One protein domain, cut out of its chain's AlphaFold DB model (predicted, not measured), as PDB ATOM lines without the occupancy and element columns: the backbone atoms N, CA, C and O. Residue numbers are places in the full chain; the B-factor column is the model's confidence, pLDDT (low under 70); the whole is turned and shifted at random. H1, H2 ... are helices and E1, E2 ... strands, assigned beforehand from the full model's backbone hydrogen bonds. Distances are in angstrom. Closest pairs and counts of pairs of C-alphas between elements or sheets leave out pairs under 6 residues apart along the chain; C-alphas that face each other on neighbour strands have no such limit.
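What this domain is: This is residues 47 to 197 of the 457 residues of the protein "SRR1 domain-containing protein" of Byssothecium circinans (UniProt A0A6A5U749). A long, curled sheet of four antiparallel strands, E1 to E4, is covered on one face by the helices H1 and H3, with H1 along the E1 edge, H3 along the E4 edge, and the two-stranded sheet E5 E6 in the gap between these helices. It makes two layers, helices on one face of a sheet; the hairpin of E2 and E3 bends and runs on to a loop, residues 101 to 114, and another loop, residues 156 to 168, arcs past H3. The 151 printed residues have four named helices and six named strands, in the order H1 E1 E2 E3 E4 E5 H2 H3 E6 H4, and the class is mixed, helices and strands. The whole is compact, with a radius of gyration of the C-alphas of 16.5 A and spans of 49 by 41 by 28 A.

How they stand to each other: E1, residues 72 to 76, E2, residues 87 to 100, E3, residues 115 to 127, and E4, residues 133 to 138, form a meander, each strand the antiparallel neighbour of the one before. Their sheet is twisted, with edge strands E1 and E4. N 74 and O 89 are 2.9 A apart between E1 and E2, N 92 and O 123 2.9 A between E2 and E3, and N 124 and O 136 2.8 A between E3 and E4. E2 bends by 81 degrees at residue 97 and E3 by 69 degrees at residue 118. H1, residues 47 to 60, is on the sheet over E1 at a height of 9.6 A; its closest C-alphas to E1 are Phe 59 and Lys 72, 5.8 A. H3, residues 169 to 180, is on the same face over E3 and E4 at a height of 8.0 A; Ala 134 and Leu 177 have its closest C-alphas to E4, 5.5 A. E5, residues 143 to 148, and E6, residues 186 to 191, are antiparallel neighbours, with N 147 and O 187 2.8 A apart. The closest C-alphas of E1 and E6 are those of Ile 76 and Leu 186, 7.4 A. H2, residues 151 to 155, and H4, residues 193 to 196, are not on the four-stranded sheet. Every O i to N i+4 pair is within hydrogen-bond range in H2, 8 of 10 in H1 and 7 of 8 in H3; H4 is too short for such a pair.

Where its parts are: H1 begins at C-alpha 47, (-3.595, -24.937, 33.045), and is 20.2 A long; E2 measures 31.3 A, E3 32.7 A and H3 17.5 A. E3 begins at C-alpha 115, (25.066, 12.545, 31.699), and E6 ends at C-alpha 191, (11.371, -5.475, 25.361).

The domain as a whole: The C-alphas farthest apart, of Asp 47 and Asp 112, are 51.0 A apart. The printed part has no cut. The links H1 to E1, E2 to E3 and H2 to H3 are long. Mean pLDDT of the printed part is 80.3; residue 109 and residues 151 to 152, 155 to 170 and 193 to 197 are under 70.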
ATOM      1  N   ASP A  47      -3.772 -25.042  31.593       83.06
ATOM      2  CA  ASP A  47      -3.595 -24.937  33.045       83.06
ATOM      3  C   ASP A  47      -2.154 -24.598  33.431       83.06
ATOM      4  O   ASP A  47      -1.941 -23.692  34.231       83.06
ATOM      5  N   ARG A  48      -1.152 -25.229  32.797       82.00
ATOM      6  CA  ARG A  48       0.260 -24.863  33.013       82.00
ATOM      7  C   ARG A  48       0.523 -23.401  32.666       82.00
ATOM      8  O   ARG A  48       1.277 -22.734  33.367       82.00
ATOM      9  N   PHE A  49      -0.100 -22.902  31.599       86.12
ATOM     10  CA  PHE A  49       0.024 -21.497  31.235       86.12
ATOM     11  C   PHE A  49      -0.604 -20.560  32.274       86.12
ATOM     12  O   PHE A  49       0.014 -19.565  32.645       86.12
ATOM     13  N   LYS A  50      -1.792 -20.893  32.790       87.38
ATOM     14  CA  LYS A  50      -2.430 -20.117  33.864       87.38
ATOM     15  C   LYS A  50      -1.564 -20.062  35.120       87.38
ATOM     16  O   LYS A  50      -1.312 -18.969  35.611       87.38
ATOM     17  N   THR A  51      -1.035 -21.201  35.571       87.25
ATOM     18  CA  THR A  51      -0.107 -21.240  36.714       87.25
ATOM     19  C   THR A  51       1.120 -20.360  36.472       87.25
ATOM     20  O   THR A  51       1.552 -19.633  37.360       87.25
ATOM     21  N   PHE A  52       1.660 -20.359  35.250       89.56
ATOM     22  CA  PHE A  52       2.785 -19.490  34.910       89.56
ATOM     23  C   PHE A  52       2.425 -17.998  34.982       89.56
ATOM     24  O   PHE A  52       3.230 -17.210  35.473       89.56
ATOM     25  N   ILE A  53       1.223 -17.598  34.548       89.06
ATOM     26  CA  ILE A  53       0.735 -16.217  34.715       89.06
ATOM     27  C   ILE A  53       0.627 -15.851  36.198       89.06
ATOM     28  O   ILE A  53       1.086 -14.776  36.583       89.06
ATOM     29  N   GLU A  54       0.058 -16.733  37.020       91.12
ATOM     30  CA  GLU A  54      -0.128 -16.507  38.460       91.12
ATOM     31  C   GLU A  54       1.205 -16.285  39.192       91.12
ATOM     32  O   GLU A  54       1.278 -15.467  40.108       91.12
ATOM     33  N   GLU A  55       2.280 -16.958  38.768       90.19
ATOM     34  CA  GLU A  55       3.637 -16.712  39.275       90.19
ATOM     35  C   GLU A  55       4.275 -15.445  38.681       90.19
ATOM     36  O   GLU A  55       5.015 -14.726  39.360       90.19
ATOM     37  N   PHE A  56       4.011 -15.164  37.406       92.00
ATOM     38  CA  PHE A  56       4.634 -14.064  36.680       92.00
ATOM     39  C   PHE A  56       4.080 -12.693  37.079       92.00
ATOM     40  O   PHE A  56       4.850 -11.750  37.257       92.00
ATOM     41  N   GLU A  57       2.766 -12.559  37.257       92.06
ATOM     42  CA  GLU A  57       2.124 -11.292  37.617       92.06
ATOM     43  C   GLU A  57       2.739 -10.633  38.871       92.06
ATOM     44  O   GLU A  57       3.194  -9.485  38.778       92.06
ATOM     45  N   PRO A  58       2.842 -11.306  40.038       91.00
ATOM     46  CA  PRO A  58       3.473 -10.711  41.213       91.00
ATOM     47  C   PRO A  58       4.964 -10.425  40.993       91.00
ATOM     48  O   PRO A  58       5.475  -9.442  41.545       91.00
ATOM     49  N   PHE A  59       5.647 -11.234  40.172       90.31
ATOM     50  CA  PHE A  59       7.060 -11.062  39.834       90.31
ATOM     51  C   PHE A  59       7.319  -9.746  39.090       90.31
ATOM     52  O   PHE A  59       8.267  -9.040  39.429       90.31
ATOM     53  N   ILE A  60       6.466  -9.364  38.134       87.12
ATOM     54  CA  ILE A  60       6.639  -8.119  37.362       87.12
ATOM     55  C   ILE A  60       5.920  -6.896  37.938       87.12
ATOM     56  O   ILE A  60       6.191  -5.771  37.502       87.12
ATOM     57  N   LYS A  61       5.017  -7.081  38.908       88.81
ATOM     58  CA  LYS A  61       4.282  -5.979  39.537       88.81
ATOM     59  C   LYS A  61       5.245  -4.956  40.145       88.81
ATOM     60  O   LYS A  61       6.113  -5.305  40.952       88.81
ATOM     61  N   ARG A  62       5.080  -3.685  39.760       83.75
ATOM     62  CA  ARG A  62       5.873  -2.568  40.293       83.75
ATOM     63  C   ARG A  62       5.480  -2.292  41.744       83.75
ATOM     64  O   ARG A  62       4.296  -2.144  42.046       83.75
ATOM     65  N   GLU A  63       6.478  -2.203  42.614       85.56
ATOM     66  CA  GLU A  63       6.299  -1.757  43.997       85.56
ATOM     67  C   GLU A  63       6.254  -0.230  44.074       85.56
ATOM     68  O   GLU A  63       6.870   0.457  43.257       85.56
ATOM     69  N   LYS A  64       5.537   0.304  45.073       86.62
ATOM     70  CA  LYS A  64       5.468   1.757  45.316       86.62
ATOM     71  C   LYS A  64       6.831   2.346  45.677       86.62
ATOM     72  O   LYS A  64       7.121   3.473  45.295       86.62
ATOM     73  N   ASP A  65       7.638   1.582  46.405       86.25
ATOM     74  CA  ASP A  65       9.010   1.932  46.742       86.25
ATOM     75  C   ASP A  65       9.956   0.821  46.254       86.25
ATOM     76  O   ASP A  65      10.052  -0.243  46.870       86.25
ATOM     77  N   PRO A  66      10.660   1.052  45.133       80.50
ATOM     78  CA  PRO A  66      11.634   0.114  44.596       80.50
ATOM     79  C   PRO A  66      12.749  -0.254  45.579       80.50
ATOM     80  O   PRO A  66      13.301  -1.341  45.472       80.50
ATOM     81  N   LEU A  67      13.123   0.625  46.514       77.56
ATOM     82  CA  LEU A  67      14.271   0.393  47.399       77.56
ATOM     83  C   LEU A  67      13.940  -0.526  48.572       77.56
ATOM     84  O   LEU A  67      14.833  -1.177  49.108       77.56
ATOM     85  N   THR A  68      12.664  -0.605  48.941       81.88
ATOM     86  CA  THR A  68      12.161  -1.535  49.961       81.88
ATOM     87  C   THR A  68      11.483  -2.760  49.352       81.88
ATOM     88  O   THR A  68      11.032  -3.643  50.084       81.88
ATOM     89  N   ALA A  69      11.446  -2.850  48.019       83.00
ATOM     90  CA  ALA A  69      10.892  -3.988  47.308       83.00
ATOM     91  C   ALA A  69      11.610  -5.280  47.720       83.00
ATOM     92  O   ALA A  69      12.830  -5.417  47.583       83.00
ATOM     93  N   ALA A  70      10.832  -6.245  48.207       85.62
ATOM     94  CA  ALA A  70      11.343  -7.565  48.527       85.62
ATOM     95  C   ALA A  70      11.944  -8.235  47.280       85.62
ATOM     96  O   ALA A  70      11.503  -8.010  46.150       85.62
ATOM     97  N   LEU A  71      12.932  -9.100  47.508       92.25
ATOM     98  CA  LEU A  71      13.429 -10.034  46.502       92.25
ATOM     99  C   LEU A  71      12.254 -10.847  45.943       92.25
ATOM    100  O   LEU A  71      11.544 -11.497  46.712       92.25
ATOM    101  N   LYS A  72      12.075 -10.850  44.620       94.56
ATOM    102  CA  LYS A  72      11.046 -11.667  43.961       94.56
ATOM    103  C   LYS A  72      11.699 -12.776  43.159       94.56
ATOM    104  O   LYS A  72      12.693 -12.548  42.474       94.56
ATOM    105  N   THR A  73      11.129 -13.972  43.219       94.19
ATOM    106  CA  THR A  73      11.615 -15.137  42.477       94.19
ATOM    107  C   THR A  73      10.465 -15.816  41.761       94.19
ATOM    108  O   THR A  73       9.399 -15.963  42.351       94.19
ATOM    109  N   MET A  74      10.704 -16.287  40.544       94.44
ATOM    110  CA  MET A  74       9.788 -17.169  39.819       94.44
ATOM    111  C   MET A  74      10.558 -18.336  39.194       94.44
ATOM    112  O   MET A  74      11.769 -18.227  38.953       94.44
ATOM    113  N   LYS A  75       9.866 -19.442  38.905       92.12
ATOM    114  CA  LYS A  75      10.449 -20.571  38.173       92.12
ATOM    115  C   LYS A  75       9.923 -20.591  36.747       92.12
ATOM    116  O   LYS A  75       8.725 -20.625  36.507       92.12
ATOM    117  N   ILE A  76      10.836 -20.610  35.784       90.88
ATOM    118  CA  ILE A  76      10.500 -20.783  34.374       90.88
ATOM    119  C   ILE A  76      10.645 -22.269  34.039       90.88
ATOM    120  O   ILE A  76      11.749 -22.810  34.174       90.88
ATOM    121  N   PRO A  77       9.555 -22.957  33.656       86.31
ATOM    122  CA  PRO A  77       9.580 -24.396  33.456       86.31
ATOM    123  C   PRO A  77      10.446 -24.779  32.252       86.31
ATOM    124  O   PRO A  77      10.499 -24.080  31.239       86.31
ATOM    125  N   HIS A  78      11.100 -25.930  32.365       85.00
ATOM    126  CA  HIS A  78      11.781 -26.588  31.256       85.00
ATOM    127  C   HIS A  78      10.809 -27.523  30.520       85.00
ATOM    128  O   HIS A  78       9.843 -28.001  31.117       85.00
ATOM    129  N   MET A  79      11.056 -27.791  29.234       74.94
ATOM    130  CA  MET A  79      10.184 -28.623  28.390       74.94
ATOM    131  C   MET A  79       9.909 -30.014  28.970       74.94
ATOM    132  O   MET A  79       8.792 -30.503  28.859       74.94
ATOM    133  N   ASP A  80      10.888 -30.638  29.621       74.19
ATOM    134  CA  ASP A  80      10.733 -31.979  30.209       74.19
ATOM    135  C   ASP A  80       9.935 -32.012  31.522       74.19
ATOM    136  O   ASP A  80       9.787 -33.070  32.133       74.19
ATOM    137  N   GLY A  81       9.440 -30.860  31.985       74.81
ATOM    138  CA  GLY A  81       8.598 -30.744  33.172       74.81
ATOM    139  C   GLY A  81       9.304 -31.042  34.495       74.81
ATOM    140  O   GLY A  81       8.666 -30.968  35.545       74.81
ATOM    141  N   LYS A  82      10.604 -31.351  34.475       80.31
ATOM    142  CA  LYS A  82      11.377 -31.677  35.671       80.31
ATOM    143  C   LYS A  82      11.693 -30.398  36.454       80.31
ATOM    144  O   LYS A  82      12.370 -29.519  35.912       80.31
ATOM    145  N   PRO A  83      11.232 -30.249  37.713       85.38
ATOM    146  CA  PRO A  83      11.432 -29.021  38.486       85.38
ATOM    147  C   PRO A  83      12.902 -28.617  38.633       85.38
ATOM    148  O   PRO A  83      13.217 -27.428  38.647       85.38
ATOM    149  N   GLU A  84      13.808 -29.588  38.708       87.12
ATOM    150  CA  GLU A  84      15.251 -29.375  38.779       87.12
ATOM    151  C   GLU A  84      15.838 -28.756  37.508       87.12
ATOM    152  O   GLU A  84      16.907 -28.163  37.576       87.12
ATOM    153  N   ASN A  85      15.147 -28.851  36.369       86.31
ATOM    154  CA  ASN A  85      15.591 -28.293  35.093       86.31
ATOM    155  C   ASN A  85      15.055 -26.884  34.833       86.31
ATOM    156  O   ASN A  85      15.480 -26.247  33.869       86.31
ATOM    157  N   SER A  86      14.173 -26.381  35.701       90.50
ATOM    158  CA  SER A  86      13.654 -25.016  35.615       90.50
ATOM    159  C   SER A  86      14.764 -23.958  35.678       90.50
ATOM    160  O   SER A  86      15.826 -24.149  36.278       90.50
ATOM    161  N   VAL A  87      14.505 -22.812  35.048       91.12
ATOM    162  CA  VAL A  87      15.338 -21.615  35.183       91.12
ATOM    163  C   VAL A  87      14.727 -20.740  36.268       91.12
ATOM    164  O   VAL A  87      13.600 -20.271  36.138       91.12
ATOM    165  N   THR A  88      15.474 -20.490  37.337       94.62
ATOM    166  CA  THR A  88      15.056 -19.549  38.378       94.62
ATOM    167  C   THR A  88      15.349 -18.135  37.907       94.62
ATOM    168  O   THR A  88      16.500 -17.826  37.595       94.62
ATOM    169  N   ALA A  89      14.331 -17.278  37.879       94.69
ATOM    170  CA  ALA A  89      14.490 -15.849  37.659       94.69
ATOM    171  C   ALA A  89      14.311 -15.107  38.986       94.69
ATOM    172  O   ALA A  89      13.308 -15.283  39.676       94.69
ATOM    173  N   THR A  90      15.284 -14.272  39.329       95.69
ATOM    174  CA  THR A  90      15.330 -13.500  40.571       95.69
ATOM    175  C   THR A  90      15.385 -12.020  40.235       95.69
ATOM    176  O   THR A  90      16.360 -11.556  39.643       95.69
ATOM    177  N   LEU A  91      14.356 -11.271  40.619       94.06
ATOM    178  CA  LEU A  91      14.264  -9.829  40.440       94.06
ATOM    179  C   LEU A  91      14.710  -9.115  41.719       94.06
ATOM    180  O   LEU A  91      14.188  -9.354  42.809       94.06
ATOM    181  N   THR A  92      15.660  -8.197  41.555       93.75
ATOM    182  CA  THR A  92      16.100  -7.252  42.589       93.75
ATOM    183  C   THR A  92      16.002  -5.823  42.083       93.75
ATOM    184  O   THR A  92      16.107  -5.572  40.885       93.75
ATOM    185  N   HIS A  93      15.851  -4.880  43.004       92.62
ATOM    186  CA  HIS A  93      15.926  -3.454  42.719       92.62
ATOM    187  C   HIS A  93      17.215  -2.884  43.304       92.62
ATOM    188  O   HIS A  93      17.613  -3.242  44.412       92.62
ATOM    189  N   ARG A  94      17.905  -2.036  42.539       92.75
ATOM    190  CA  ARG A  94      19.164  -1.399  42.955       92.75
ATOM    191  C   ARG A  94      19.248   0.008  42.384       92.75
ATOM    192  O   ARG A  94      18.567   0.323  41.411       92.75
ATOM    193  N   GLN A  95      20.105   0.840  42.966       93.06
ATOM    194  CA  GLN A  95      20.506   2.092  42.337       93.06
ATOM    195  C   GLN A  95      21.855   1.915  41.650       93.06
ATOM    196  O   GLN A  95      22.795   1.396  42.252       93.06
ATOM    197  N   GLU A  96      21.959   2.363  40.404       93.00
ATOM    198  CA  GLU A  96      23.215   2.363  39.657       93.00
ATOM    199  C   GLU A  96      23.419   3.705  38.949       93.00
ATOM    200  O   GLU A  96      22.458   4.339  38.504       93.00
ATOM    201  N   LYS A  97      24.684   4.132  38.829       92.81
ATOM    202  CA  LYS A  97      25.055   5.235  37.938       92.81
ATOM    203  C   LYS A  97      24.999   4.731  36.506       92.81
ATOM    204  O   LYS A  97      25.737   3.814  36.146       92.81
ATOM    205  N   LEU A  98      24.142   5.332  35.694       89.12
ATOM    206  CA  LEU A  98      24.053   5.050  34.269       89.12
ATOM    207  C   LEU A  98      24.340   6.320  33.481       89.12
ATOM    208  O   LEU A  98      23.852   7.391  33.830       89.12
ATOM    209  N   LYS A  99      25.096   6.183  32.390       87.69
ATOM    210  CA  LYS A  99      25.166   7.218  31.360       87.69
ATOM    211  C   LYS A  99      23.842   7.226  30.607       87.69
ATOM    212  O   LYS A  99      23.463   6.201  30.033       87.69
ATOM    213  N   ILE A 100      23.140   8.348  30.641       82.56
ATOM    214  CA  ILE A 100      21.845   8.554  29.997       82.56
ATOM    215  C   ILE A 100      22.026   9.640  28.931       82.56
ATOM    216  O   ILE A 100      22.602  10.695  29.199       82.56
ATOM    217  N   GLY A 101      21.593   9.356  27.704       82.56
ATOM    218  CA  GLY A 101      21.562  10.331  26.619       82.56
ATOM    219  C   GLY A 101      20.513  11.414  26.881       82.56
ATOM    220  O   GLY A 101      19.646  11.272  27.743       82.56
ATOM    221  N   LYS A 102      20.554  12.507  26.112       80.44
ATOM    222  CA  LYS A 102      19.619  13.641  26.275       80.44
ATOM    223  C   LYS A 102      18.143  13.258  26.128       80.44
ATOM    224  O   LYS A 102      17.281  13.950  26.655       80.44
ATOM    225  N   ASP A 103      17.859  12.176  25.413       73.81
ATOM    226  CA  ASP A 103      16.512  11.644  25.220       73.81
ATOM    227  C   ASP A 103      16.006  10.820  26.417       73.81
ATOM    228  O   ASP A 103      14.863  10.381  26.404       73.81
ATOM    229  N   GLY A 104      16.818  10.612  27.459       72.88
ATOM    230  CA  GLY A 104      16.470   9.773  28.607       72.88
ATOM    231  C   GLY A 104      16.743   8.283  28.385       72.88
ATOM    232  O   GLY A 104      16.503   7.474  29.285       72.88
ATOM    233  N   THR A 105      17.273   7.894  27.221       74.44
ATOM    234  CA  THR A 105      17.695   6.516  26.967       74.44
ATOM    235  C   THR A 105      19.076   6.258  27.553       74.44
ATOM    236  O   THR A 105      19.889   7.164  27.711       74.44
ATOM    237  N   ARG A 106      19.399   4.996  27.857       75.19
ATOM    238  CA  ARG A 106      20.783   4.615  28.180       75.19
ATOM    239  C   ARG A 106      21.707   5.112  27.060       75.19
ATOM    240  O   ARG A 106      21.381   4.920  25.900       75.19
ATOM    241  N   ALA A 107      22.838   5.729  27.348       76.06
ATOM    242  CA  ALA A 107      23.775   6.106  26.299       76.06
ATOM    243  C   ALA A 107      24.492   4.863  25.751       76.06
ATOM    244  O   ALA A 107      24.717   3.887  26.476       76.06
ATOM    245  N   LEU A 108      24.858   4.880  24.468       71.81
ATOM    246  CA  LEU A 108      25.882   3.956  23.978       71.81
ATOM    247  C   LEU A 108      27.222   4.352  24.613       71.81
ATOM    248  O   LEU A 108      27.420   5.509  24.975       71.81
ATOM    249  N   THR A 109      28.141   3.400  24.773       64.81
ATOM    250  CA  THR A 109      29.374   3.559  25.574       64.81
ATOM    251  C   THR A 109      30.283   4.724  25.159       64.81
ATOM    252  O   THR A 109      31.170   5.076  25.930       64.81
ATOM    253  N   ASN A 110      30.039   5.341  23.996       74.38
ATOM    254  CA  ASN A 110      30.874   6.378  23.390       74.38
ATOM    255  C   ASN A 110      30.134   7.714  23.167       74.38
ATOM    256  O   ASN A 110      30.577   8.515  22.351       74.38
ATOM    257  N   ASP A 111      28.985   7.950  23.810       79.69
ATOM    258  CA  ASP A 111      28.352   9.273  23.749       79.69
ATOM    259  C   ASP A 111      28.987  10.201  24.793       79.69
ATOM    260  O   ASP A 111      28.660  10.142  25.982       79.69
ATOM    261  N   ASP A 112      29.914  11.045  24.339       83.75
ATOM    262  CA  ASP A 112      30.605  12.040  25.170       83.75
ATOM    263  C   ASP A 112      29.644  13.081  25.773       83.75
ATOM    264  O   ASP A 112      30.003  13.774  26.724       83.75
ATOM    265  N   ASN A 113      28.408  13.174  25.266       85.62
ATOM    266  CA  ASN A 113      27.381  14.077  25.786       85.62
ATOM    267  C   ASN A 113      26.433  13.412  26.794       85.62
ATOM    268  O   ASN A 113      25.458  14.043  27.207       85.62
ATOM    269  N   ALA A 114      26.664  12.151  27.162       87.19
ATOM    270  CA  ALA A 114      25.810  11.452  28.109       87.19
ATOM    271  C   ALA A 114      26.069  11.902  29.552       87.19
ATOM    272  O   ALA A 114      27.208  11.932  30.017       87.19
ATOM    273  N   GLU A 115      24.996  12.184  30.285       90.75
ATOM    274  CA  GLU A 115      25.066  12.545  31.699       90.75
ATOM    275  C   GLU A 115      25.052  11.276  32.564       90.75
ATOM    276  O   GLU A 115      24.260  10.359  32.332       90.75
ATOM    277  N   GLU A 116      25.922  11.199  33.575       92.75
ATOM    278  CA  GLU A 116      25.845  10.138  34.581       92.75
ATOM    279  C   GLU A 116      24.756  10.457  35.600       92.75
ATOM    280  O   GLU A 116      24.906  11.344  36.440       92.75
ATOM    281  N   LYS A 117      23.672   9.683  35.575       92.12
ATOM    282  CA  LYS A 117      22.562   9.823  36.513       92.12
ATOM    283  C   LYS A 117      22.436   8.581  37.385       92.12
ATOM    284  O   LYS A 117      22.524   7.451  36.904       92.12
ATOM    285  N   MET A 118      22.210   8.791  38.680       93.81
ATOM    286  CA  MET A 118      21.776   7.721  39.579       93.81
ATOM    287  C   MET A 118      20.337   7.343  39.239       93.81
ATOM    288  O   MET A 118      19.433   8.169  39.360       93.81
ATOM    289  N   MET A 119      20.130   6.101  38.816       90.25
ATOM    290  CA  MET A 119      18.832   5.590  38.384       90.25
ATOM    291  C   MET A 119      18.443   4.372  39.218       90.25
ATOM    292  O   MET A 119      19.291   3.544  39.554       90.25
ATOM    293  N   SER A 120      17.150   4.244  39.523       89.50
ATOM    294  CA  SER A 120      16.606   2.974  40.003       89.50
ATOM    295  C   SER A 120      16.534   2.003  38.830       89.50
ATOM    296  O   SER A 120      15.964   2.323  37.785       89.50
ATOM    297  N   ILE A 121      17.130   0.828  38.994       91.25
ATOM    298  CA  ILE A 121      17.088  -0.242  38.005       91.25
ATOM    299  C   ILE A 121      16.531  -1.517  38.621       91.25
ATOM    300  O   ILE A 121      16.655  -1.780  39.821       91.25
ATOM    301  N   ARG A 122      15.955  -2.342  37.757       91.62
ATOM    302  CA  ARG A 122      15.552  -3.710  38.061       91.62
ATOM    303  C   ARG A 122      16.595  -4.652  37.484       91.62
ATOM    304  O   ARG A 122      16.896  -4.590  36.299       91.62
ATOM    305  N   VAL A 123      17.158  -5.520  38.308       91.75
ATOM    306  CA  VAL A 123      18.136  -6.524  37.887       91.75
ATOM    307  C   VAL A 123      17.478  -7.885  37.990       91.75
ATOM    308  O   VAL A 123      17.135  -8.322  39.091       91.75
ATOM    309  N   VAL A 124      17.309  -8.543  36.846       92.19
ATOM    310  CA  VAL A 124      16.785  -9.904  36.765       92.19
ATOM    311  C   VAL A 124      17.932 -10.862  36.501       92.19
ATOM    312  O   VAL A 124      18.541 -10.842  35.431       92.19
ATOM    313  N   GLN A 125      18.228 -11.694  37.492       94.69
ATOM    314  CA  GLN A 125      19.212 -12.758  37.391       94.69
ATOM    315  C   GLN A 125      18.509 -14.078  37.095       94.69
ATOM    316  O   GLN A 125      17.640 -14.512  37.844       94.69
ATOM    317  N   PHE A 126      18.923 -14.732  36.022       94.06
ATOM    318  CA  PHE A 126      18.489 -16.062  35.635       94.06
ATOM    319  C   PHE A 126      19.552 -17.063  36.054       94.06
ATOM    320  O   PHE A 126      20.739 -16.800  35.866       94.06
ATOM    321  N   LYS A 127      19.145 -18.215  36.584       94.88
ATOM    322  CA  LYS A 127      20.049 -19.310  36.946       94.88
ATOM    323  C   LYS A 127      19.436 -20.651  36.562       94.88
ATOM    324  O   LYS A 127      18.303 -20.932  36.946       94.88
ATOM    325  N   ASN A 128      20.175 -21.476  35.822       92.88
ATOM    326  CA  ASN A 128      19.759 -22.847  35.511       92.88
ATOM    327  C   ASN A 128      20.366 -23.863  36.499       92.88
ATOM    328  O   ASN A 128      21.196 -23.523  37.348       92.88
ATOM    329  N   LYS A 129      19.989 -25.136  36.347       91.25
ATOM    330  CA  LYS A 129      20.476 -26.257  37.169       91.25
ATOM    331  C   LYS A 129      21.993 -26.442  37.181       91.25
ATOM    332  O   LYS A 129      22.554 -26.866  38.182       91.25
ATOM    333  N   SER A 130      22.652 -26.116  36.068       90.38
ATOM    334  CA  SER A 130      24.104 -26.235  35.899       90.38
ATOM    335  C   SER A 130      24.859 -25.079  36.556       90.38
ATOM    336  O   SER A 130      26.083 -25.042  36.511       90.38
ATOM    337  N   GLY A 131      24.146 -24.116  37.147       92.69
ATOM    338  CA  GLY A 131      24.728 -22.933  37.767       92.69
ATOM    339  C   GLY A 131      25.065 -21.815  36.782       92.69
ATOM    340  O   GLY A 131      25.556 -20.779  37.223       92.69
ATOM    341  N   HIS A 132      24.773 -21.976  35.487       92.44
ATOM    342  CA  HIS A 132      24.943 -20.902  34.512       92.44
ATOM    343  C   HIS A 132      23.968 -19.768  34.807       92.44
ATOM    344  O   HIS A 132      22.802 -20.012  35.137       92.44
ATOM    345  N   THR A 133      24.450 -18.537  34.652       93.62
ATOM    346  CA  THR A 133      23.665 -17.334  34.911       93.62
ATOM    347  C   THR A 133      23.607 -16.404  33.712       93.62
ATOM    348  O   THR A 133      24.609 -16.232  33.021       93.62
ATOM    349  N   ALA A 134      22.467 -15.742  33.544       92.00
ATOM    350  CA  ALA A 134      22.315 -14.563  32.696       92.00
ATOM    351  C   ALA A 134      21.740 -13.420  33.540       92.00
ATOM    352  O   ALA A 134      20.946 -13.664  34.448       92.00
ATOM    353  N   THR A 135      22.138 -12.180  33.277       92.38
ATOM    354  CA  THR A 135      21.682 -11.005  34.030       92.38
ATOM    355  C   THR A 135      21.167  -9.934  33.088       92.38
ATOM    356  O   THR A 135      21.921  -9.372  32.300       92.38
ATOM    357  N   ILE A 136      19.888  -9.591  33.221       90.50
ATOM    358  CA  ILE A 136      19.268  -8.496  32.477       90.50
ATOM    359  C   ILE A 136      19.049  -7.317  33.419       90.50
ATOM    360  O   ILE A 136      18.404  -7.449  34.460       90.50
ATOM    361  N   LYS A 137      19.583  -6.153  33.044       89.56
ATOM    362  CA  LYS A 137      19.315  -4.881  33.718       89.56
ATOM    363  C   LYS A 137      18.219  -4.149  32.959       89.56
ATOM    364  O   LYS A 137      18.345  -3.921  31.763       89.56
ATOM    365  N   LEU A 138      17.163  -3.794  33.671       87.44
ATOM    366  CA  LEU A 138      15.984  -3.126  33.154       87.44
ATOM    367  C   LEU A 138      15.908  -1.718  33.741       87.44
ATOM    368  O   LEU A 138      15.944  -1.537  34.965       87.44
ATOM    369  N   LEU A 139      15.716  -0.735  32.872       86.75
ATOM    370  CA  LEU A 139      15.231   0.581  33.261       86.75
ATOM    371  C   LEU A 139      13.786   0.479  33.761       86.75
ATOM    372  O   LEU A 139      13.100  -0.532  33.579       86.75
ATOM    373  N   GLU A 140      13.299   1.542  34.391       80.88
ATOM    374  CA  GLU A 140      11.937   1.592  34.929       80.88
ATOM    375  C   GLU A 140      10.875   1.275  33.861       80.88
ATOM    376  O   GLU A 140       9.944   0.512  34.115       80.88
ATOM    377  N   ASN A 141      11.080   1.767  32.637       78.00
ATOM    378  CA  ASN A 141      10.143   1.613  31.521       78.00
ATOM    379  C   ASN A 141      10.366   0.369  30.654       78.00
ATOM    380  O   ASN A 141       9.556   0.102  29.771       78.00
ATOM    381  N   ASP A 142      11.431  -0.397  30.884       84.69
ATOM    382  CA  ASP A 142      11.617  -1.668  30.186       84.69
ATOM    383  C   ASP A 142      10.589  -2.704  30.665       84.69
ATOM    384  O   ASP A 142      10.062  -2.617  31.778       84.69
ATOM    385  N   THR A 143      10.287  -3.715  29.859       82.31
ATOM    386  CA  THR A 143       9.336  -4.759  30.257       82.31
ATOM    387  C   THR A 143       9.826  -6.146  29.860       82.31
ATOM    388  O   THR A 143      10.591  -6.327  28.910       82.31
ATOM    389  N   PHE A 144       9.401  -7.137  30.640       86.50
ATOM    390  CA  PHE A 144       9.362  -8.525  30.204       86.50
ATOM    391  C   PHE A 144       7.926  -8.840  29.846       86.50
ATOM    392  O   PHE A 144       7.047  -8.530  30.639       86.50
ATOM    393  N   ASN A 145       7.712  -9.493  28.715       86.00
ATOM    394  CA  ASN A 145       6.417 -10.045  28.348       86.00
ATOM    395  C   ASN A 145       6.522 -11.571  28.332       86.00
ATOM    396  O   ASN A 145       7.578 -12.114  27.980       86.00
ATOM    397  N   ILE A 146       5.438 -12.259  28.691       86.06
ATOM    398  CA  ILE A 146       5.353 -13.696  28.450       86.06
ATOM    399  C   ILE A 146       5.309 -13.910  26.939       86.06
ATOM    400  O   ILE A 146       4.469 -13.338  26.248       86.06
ATOM    401  N   ASN A 147       6.226 -14.726  26.433       82.25
ATOM    402  CA  ASN A 147       6.207 -15.181  25.056       82.25
ATOM    403  C   ASN A 147       5.982 -16.683  25.011       82.25
ATOM    404  O   ASN A 147       6.592 -17.443  25.770       82.25
ATOM    405  N   TYR A 148       5.153 -17.096  24.069       79.44
ATOM    406  CA  TYR A 148       5.032 -18.488  23.705       79.44
ATOM    407  C   TYR A 148       6.062 -18.811  22.646       79.44
ATOM    408  O   TYR A 148       6.288 -18.017  21.738       79.44
ATOM    409  N   ARG A 149       6.699 -19.970  22.773       76.81
ATOM    410  CA  ARG A 149       7.577 -20.467  21.721       76.81
ATOM    411  C   ARG A 149       6.835 -21.522  20.927       76.81
ATOM    412  O   ARG A 149       6.348 -22.497  21.505       76.81
ATOM    413  N   GLY A 150       6.752 -21.313  19.617       72.12
ATOM    414  CA  GLY A 150       6.302 -22.350  18.700       72.12
ATOM    415  C   GLY A 150       7.262 -23.540  18.705       72.12
ATOM    416  O   GLY A 150       8.402 -23.449  19.171       72.12
ATOM    417  N   THR A 151       6.818 -24.664  18.144       69.00
ATOM    418  CA  THR A 151       7.656 -25.870  17.989       69.00
ATOM    419  C   THR A 151       8.940 -25.525  17.237       69.00
ATOM    420  O   THR A 151      10.041 -25.928  17.611       69.00
ATOM    421  N   LEU A 152       8.786 -24.683  16.218       66.44
ATOM    422  CA  LEU A 152       9.860 -24.108  15.427       66.44
ATOM    423  C   LEU A 152      10.947 -23.468  16.281       66.44
ATOM    424  O   LEU A 152      12.108 -23.861  16.206       66.44
ATOM    425  N   ASP A 153      10.568 -22.539  17.144       70.94
ATOM    426  CA  ASP A 153      11.499 -21.816  18.002       70.94
ATOM    427  C   ASP A 153      12.231 -22.717  19.005       70.94
ATOM    428  O   ASP A 153      13.386 -22.455  19.349       70.94
ATOM    429  N   LEU A 154      11.593 -23.804  19.439       70.19
ATOM    430  CA  LEU A 154      12.183 -24.797  20.341       70.19
ATOM    431  C   LEU A 154      13.156 -25.749  19.625       70.19
ATOM    432  O   LEU A 154      14.094 -26.250  20.246       70.19
ATOM    433  N   THR A 155      12.949 -25.988  18.325       64.81
ATOM    434  CA  THR A 155      13.798 -26.866  17.492       64.81
ATOM    435  C   THR A 155      14.986 -26.152  16.853       64.81
ATOM    436  O   THR A 155      15.912 -26.823  16.393       64.81
ATOM    437  N   LYS A 156      14.989 -24.812  16.813       64.81
ATOM    438  CA  LYS A 156      16.105 -24.023  16.275       64.81
ATOM    439  C   LYS A 156      17.379 -24.318  17.067       64.81
ATOM    440  O   LYS A 156      17.560 -23.843  18.191       64.81
ATOM    441  N   GLU A 157      18.282 -25.091  16.467       55.38
ATOM    442  CA  GLU A 157      19.649 -25.177  16.961       55.38
ATOM    443  C   GLU A 157      20.422 -23.905  16.650       55.38
ATOM    444  O   GLU A 157      20.045 -23.189  15.726       55.38
ATOM    445  N   GLU A 158      21.455 -23.643  17.460       50.53
ATOM    446  CA  GLU A 158      22.344 -22.480  17.417       50.53
ATOM    447  C   GLU A 158      22.346 -21.815  16.045       50.53
ATOM    448  O   GLU A 158      23.066 -22.228  15.137       50.53
ATOM    449  N   GLU A 159      21.527 -20.765  15.892       46.84
ATOM    450  CA  GLU A 159      21.797 -19.784  14.854       46.84
ATOM    451  C   GLU A 159      23.270 -19.457  15.031       46.84
ATOM    452  O   GLU A 159      23.672 -18.986  16.103       46.84
ATOM    453  N   LYS A 160      24.081 -19.786  14.014       43.62
ATOM    454  CA  LYS A 160      25.416 -19.224  13.883       43.62
ATOM    455  C   LYS A 160      25.178 -17.740  14.004       43.62
ATOM    456  O   LYS A 160      24.610 -17.145  13.092       43.62
ATOM    457  N   VAL A 161      25.480 -17.209  15.187       44.31
ATOM    458  CA  VAL A 161      25.209 -15.829  15.545       44.31
ATOM    459  C   VAL A 161      25.886 -15.038  14.447       44.31
ATOM    460  O   VAL A 161      27.116 -15.036  14.376       44.31
ATOM    461  N   GLY A 162      25.088 -14.481  13.529       48.03
ATOM    462  CA  GLY A 162      25.616 -13.629  12.476       48.03
ATOM    463  C   GLY A 162      26.526 -12.621  13.155       48.03
ATOM    464  O   GLY A 162      26.191 -12.176  14.261       48.03
ATOM    465  N   GLU A 163      27.699 -12.371  12.563       43.12
ATOM    466  CA  GLU A 163      28.755 -11.567  13.180       43.12
ATOM    467  C   GLU A 163      28.141 -10.403  13.964       43.12
ATOM    468  O   GLU A 163      27.293  -9.690  13.415       43.12
ATOM    469  N   PRO A 164      28.473 -10.258  15.261       41.81
ATOM    470  CA  PRO A 164      27.765  -9.352  16.146       41.81
ATOM    471  C   PRO A 164      27.775  -7.956  15.534       41.81
ATOM    472  O   PRO A 164      28.811  -7.292  15.510       41.81
ATOM    473  N   ARG A 165      26.613  -7.513  15.035       43.53
ATOM    474  CA  ARG A 165      26.388  -6.141  14.578       43.53
ATOM    475  C   ARG A 165      26.607  -5.242  15.790       43.53
ATOM    476  O   ARG A 165      25.679  -5.073  16.564       43.53
ATOM    477  N   ASN A 166      27.834  -4.748  15.974       41.69
ATOM    478  CA  ASN A 166      28.321  -3.933  17.093       41.69
ATOM    479  C   ASN A 166      27.856  -4.417  18.484       41.69
ATOM    480  O   ASN A 166      26.709  -4.227  18.873       41.69
ATOM    481  N   LYS A 167      28.767  -5.002  19.277       44.62
ATOM    482  CA  LYS A 167      28.516  -5.486  20.651       44.62
ATOM    483  C   LYS A 167      27.895  -4.404  21.552       44.62
ATOM    484  O   LYS A 167      28.599  -3.686  22.256       44.62
ATOM    485  N   ILE A 168      26.571  -4.315  21.581       53.03
ATOM    486  CA  ILE A 168      25.848  -3.659  22.667       53.03
ATOM    487  C   ILE A 168      25.932  -4.631  23.855       53.03
ATOM    488  O   ILE A 168      25.561  -5.791  23.679       53.03
ATOM    489  N   PRO A 169      26.406  -4.218  25.047       53.81
ATOM    490  CA  PRO A 169      26.573  -5.113  26.201       53.81
ATOM    491  C   PRO A 169      25.319  -5.929  26.553       53.81
ATOM    492  O   PRO A 169      25.412  -7.087  26.947       53.81
ATOM    493  N   ASP A 170      24.136  -5.356  26.323       62.59
ATOM    494  CA  ASP A 170      22.849  -6.008  26.582       62.59
ATOM    495  C   ASP A 170      22.556  -7.175  25.612       62.59
ATOM    496  O   ASP A 170      21.708  -8.021  25.893       62.59
ATOM    497  N   TYR A 171      23.262  -7.262  24.479       71.19
ATOM    498  CA  TYR A 171      23.079  -8.323  23.487       71.19
ATOM    499  C   TYR A 171      23.676  -9.663  23.934       71.19
ATOM    500  O   TYR A 171      23.078 -10.712  23.686       71.19
ATOM    501  N   GLU A 172      24.824  -9.653  24.619       80.62
ATOM    502  CA  GLU A 172      25.468 -10.885  25.092       80.62
ATOM    503  C   GLU A 172      24.615 -11.572  26.165       80.62
ATOM    504  O   GLU A 172      24.324 -12.763  26.064       80.62
ATOM    505  N   GLU A 173      24.141 -10.813  27.154       83.62
ATOM    506  CA  GLU A 173      23.280 -11.344  28.215       83.62
ATOM    507  C   GLU A 173      21.913 -11.786  27.681       83.62
ATOM    508  O   GLU A 173      21.398 -12.824  28.096       83.62
ATOM    509  N   ASN A 174      21.349 -11.076  26.699       79.56
ATOM    510  CA  ASN A 174      20.144 -11.530  26.003       79.56
ATOM    511  C   ASN A 174      20.394 -12.843  25.246       79.56
ATOM    512  O   ASN A 174      19.559 -13.740  25.272       79.56
ATOM    513  N   THR A 175      21.564 -13.008  24.627       80.62
ATOM    514  CA  THR A 175      21.942 -14.264  23.962       80.62
ATOM    515  C   THR A 175      22.067 -15.407  24.972       80.62
ATOM    516  O   THR A 175      21.481 -16.469  24.762       80.62
ATOM    517  N   LYS A 176      22.740 -15.183  26.112       85.50
ATOM    518  CA  LYS A 176      22.807 -16.159  27.215       85.50
ATOM    519  C   LYS A 176      21.412 -16.530  27.710       85.50
ATOM    520  O   LYS A 176      21.105 -17.714  27.817       85.50
ATOM    521  N   LEU A 177      20.547 -15.539  27.937       83.94
ATOM    522  CA  LEU A 177      19.158 -15.758  28.338       83.94
ATOM    523  C   LEU A 177      18.389 -16.577  27.296       83.94
ATOM    524  O   LEU A 177      17.735 -17.555  27.646       83.94
ATOM    525  N   ARG A 178      18.474 -16.215  26.011       82.62
ATOM    526  CA  ARG A 178      17.812 -16.945  24.919       82.62
ATOM    527  C   ARG A 178      18.260 -18.397  24.856       82.62
ATOM    528  O   ARG A 178      17.403 -19.255  24.671       82.62
ATOM    529  N   ASN A 179      19.553 -18.654  25.050       81.88
ATOM    530  CA  ASN A 179      20.118 -20.000  25.099       81.88
ATOM    531  C   ASN A 179      19.619 -20.773  26.329       81.88
ATOM    532  O   ASN A 179      19.215 -21.923  26.197       81.88
ATOM    533  N   MET A 180      19.573 -20.136  27.505       84.31
ATOM    534  CA  MET A 180      19.028 -20.745  28.726       84.31
ATOM    535  C   MET A 180      17.544 -21.095  28.592       84.31
ATOM    536  O   MET A 180      17.120 -22.142  29.065       84.31
ATOM    537  N   LEU A 181      16.767 -20.229  27.941       83.62
ATOM    538  CA  LEU A 181      15.329 -20.405  27.737       83.62
ATOM    539  C   LEU A 181      14.989 -21.150  26.439       83.62
ATOM    540  O   LEU A 181      13.815 -21.247  26.094       83.62
ATOM    541  N   ARG A 182      15.979 -21.654  25.685       78.06
ATOM    542  CA  ARG A 182      15.741 -22.319  24.389       78.06
ATOM    543  C   ARG A 182      14.821 -23.523  24.515       78.06
ATOM    544  O   ARG A 182      14.007 -23.753  23.637       78.06
ATOM    545  N   GLN A 183      14.919 -24.230  25.634       75.25
ATOM    546  CA  GLN A 183      14.096 -25.394  25.951       75.25
ATOM    547  C   GLN A 183      12.969 -25.056  26.931       75.25
ATOM    548  O   GLN A 183      12.547 -25.902  27.718       75.25
ATOM    549  N   CYS A 184      12.501 -23.809  26.923       79.44
ATOM    550  CA  CYS A 184      11.352 -23.373  27.702       79.44
ATOM    551  C   CYS A 184      10.186 -23.087  26.745       79.44
ATOM    552  O   CYS A 184      10.308 -22.196  25.903       79.44
ATOM    553  N   PRO A 185       9.049 -23.796  26.872       73.69
ATOM    554  CA  PRO A 185       7.890 -23.576  26.001       73.69
ATOM    555  C   PRO A 185       7.218 -22.219  26.259       73.69
ATOM    556  O   PRO A 185       6.596 -21.635  25.373       73.69
ATOM    557  N   LEU A 186       7.394 -21.704  27.477       80.75
ATOM    558  CA  LEU A 186       7.040 -20.358  27.898       80.75
ATOM    559  C   LEU A 186       8.337 -19.627  28.227       80.75
ATOM    560  O   LEU A 186       9.111 -20.067  29.080       80.75
ATOM    561  N   GLY A 187       8.600 -18.535  27.523       79.81
ATOM    562  CA  GLY A 187       9.791 -17.721  27.714       79.81
ATOM    563  C   GLY A 187       9.442 -16.311  28.159       79.81
ATOM    564  O   GLY A 187       8.320 -15.842  27.994       79.81
ATOM    565  N   LEU A 188      10.439 -15.602  28.677       83.69
ATOM    566  CA  LEU A 188      10.345 -14.160  28.853       83.69
ATOM    567  C   LEU A 188      10.982 -13.475  27.649       83.69
ATOM    568  O   LEU A 188      12.149 -13.721  27.328       83.69
ATOM    569  N   ARG A 189      10.224 -12.602  26.988       82.38
ATOM    570  CA  ARG A 189      10.758 -11.707  25.963       82.38
ATOM    571  C   ARG A 189      11.051 -10.364  26.604       82.38
ATOM    572  O   ARG A 189      10.155  -9.698  27.113       82.38
ATOM    573  N   TYR A 190      12.323  -9.989  26.581       80.69
ATOM    574  CA  TYR A 190      12.752  -8.654  26.964       80.69
ATOM    575  C   TYR A 190      12.386  -7.660  25.859       80.69
ATOM    576  O   TYR A 190      12.780  -7.846  24.702       80.69
ATOM    577  N   GLN A 191      11.667  -6.603  26.227       74.06
ATOM    578  CA  GLN A 191      11.371  -5.475  25.361       74.06
ATOM    579  C   GLN A 191      11.924  -4.197  25.990       74.06
ATOM    580  O   GLN A 191      11.482  -3.742  27.046       74.06
ATOM    581  N   SER A 192      12.932  -3.622  25.333       70.06
ATOM    582  CA  SER A 192      13.511  -2.355  25.766       70.06
ATOM    583  C   SER A 192      12.533  -1.214  25.503       70.06
ATOM    584  O   SER A 192      11.992  -1.095  24.401       70.06
ATOM    585  N   SER A 193      12.396  -0.311  26.468       63.59
ATOM    586  CA  SER A 193      11.730   0.987  26.332       63.59
ATOM    587  C   SER A 193      12.199   1.777  25.113       63.59
ATOM    588  O   SER A 193      11.387   2.477  24.525       63.59
ATOM    589  N   ARG A 194      13.440   1.598  24.632       57.94
ATOM    590  CA  ARG A 194      13.899   2.233  23.384       57.94
ATOM    591  C   ARG A 194      13.054   1.863  22.163       57.94
ATOM    592  O   ARG A 194      12.887   2.691  21.279       57.94
ATOM    593  N   SER A 195      12.492   0.652  22.123       53.12
ATOM    594  CA  SER A 195      11.548   0.256  21.065       53.12
ATOM    595  C   SER A 195      10.210   1.004  21.159       53.12
ATOM    596  O   SER A 195       9.573   1.251  20.139       53.12
ATOM    597  N   HIS A 196       9.834   1.446  22.362       49.34
ATOM    598  CA  HIS A 196       8.660   2.280  22.632       49.34
ATOM    599  C   HIS A 196       8.957   3.792  22.574       49.34
ATOM    600  O   HIS A 196       8.027   4.586  22.475       49.34
ATOM    601  N   MET A 197      10.232   4.203  22.602       44.88
ATOM    602  CA  MET A 197      10.669   5.607  22.541       44.88
ATOM    603  C   MET A 197      10.720   6.196  21.131       44.88
ATOM    604  O   MET A 197      11.107   7.352  20.964       44.88
TER     605      MET A 197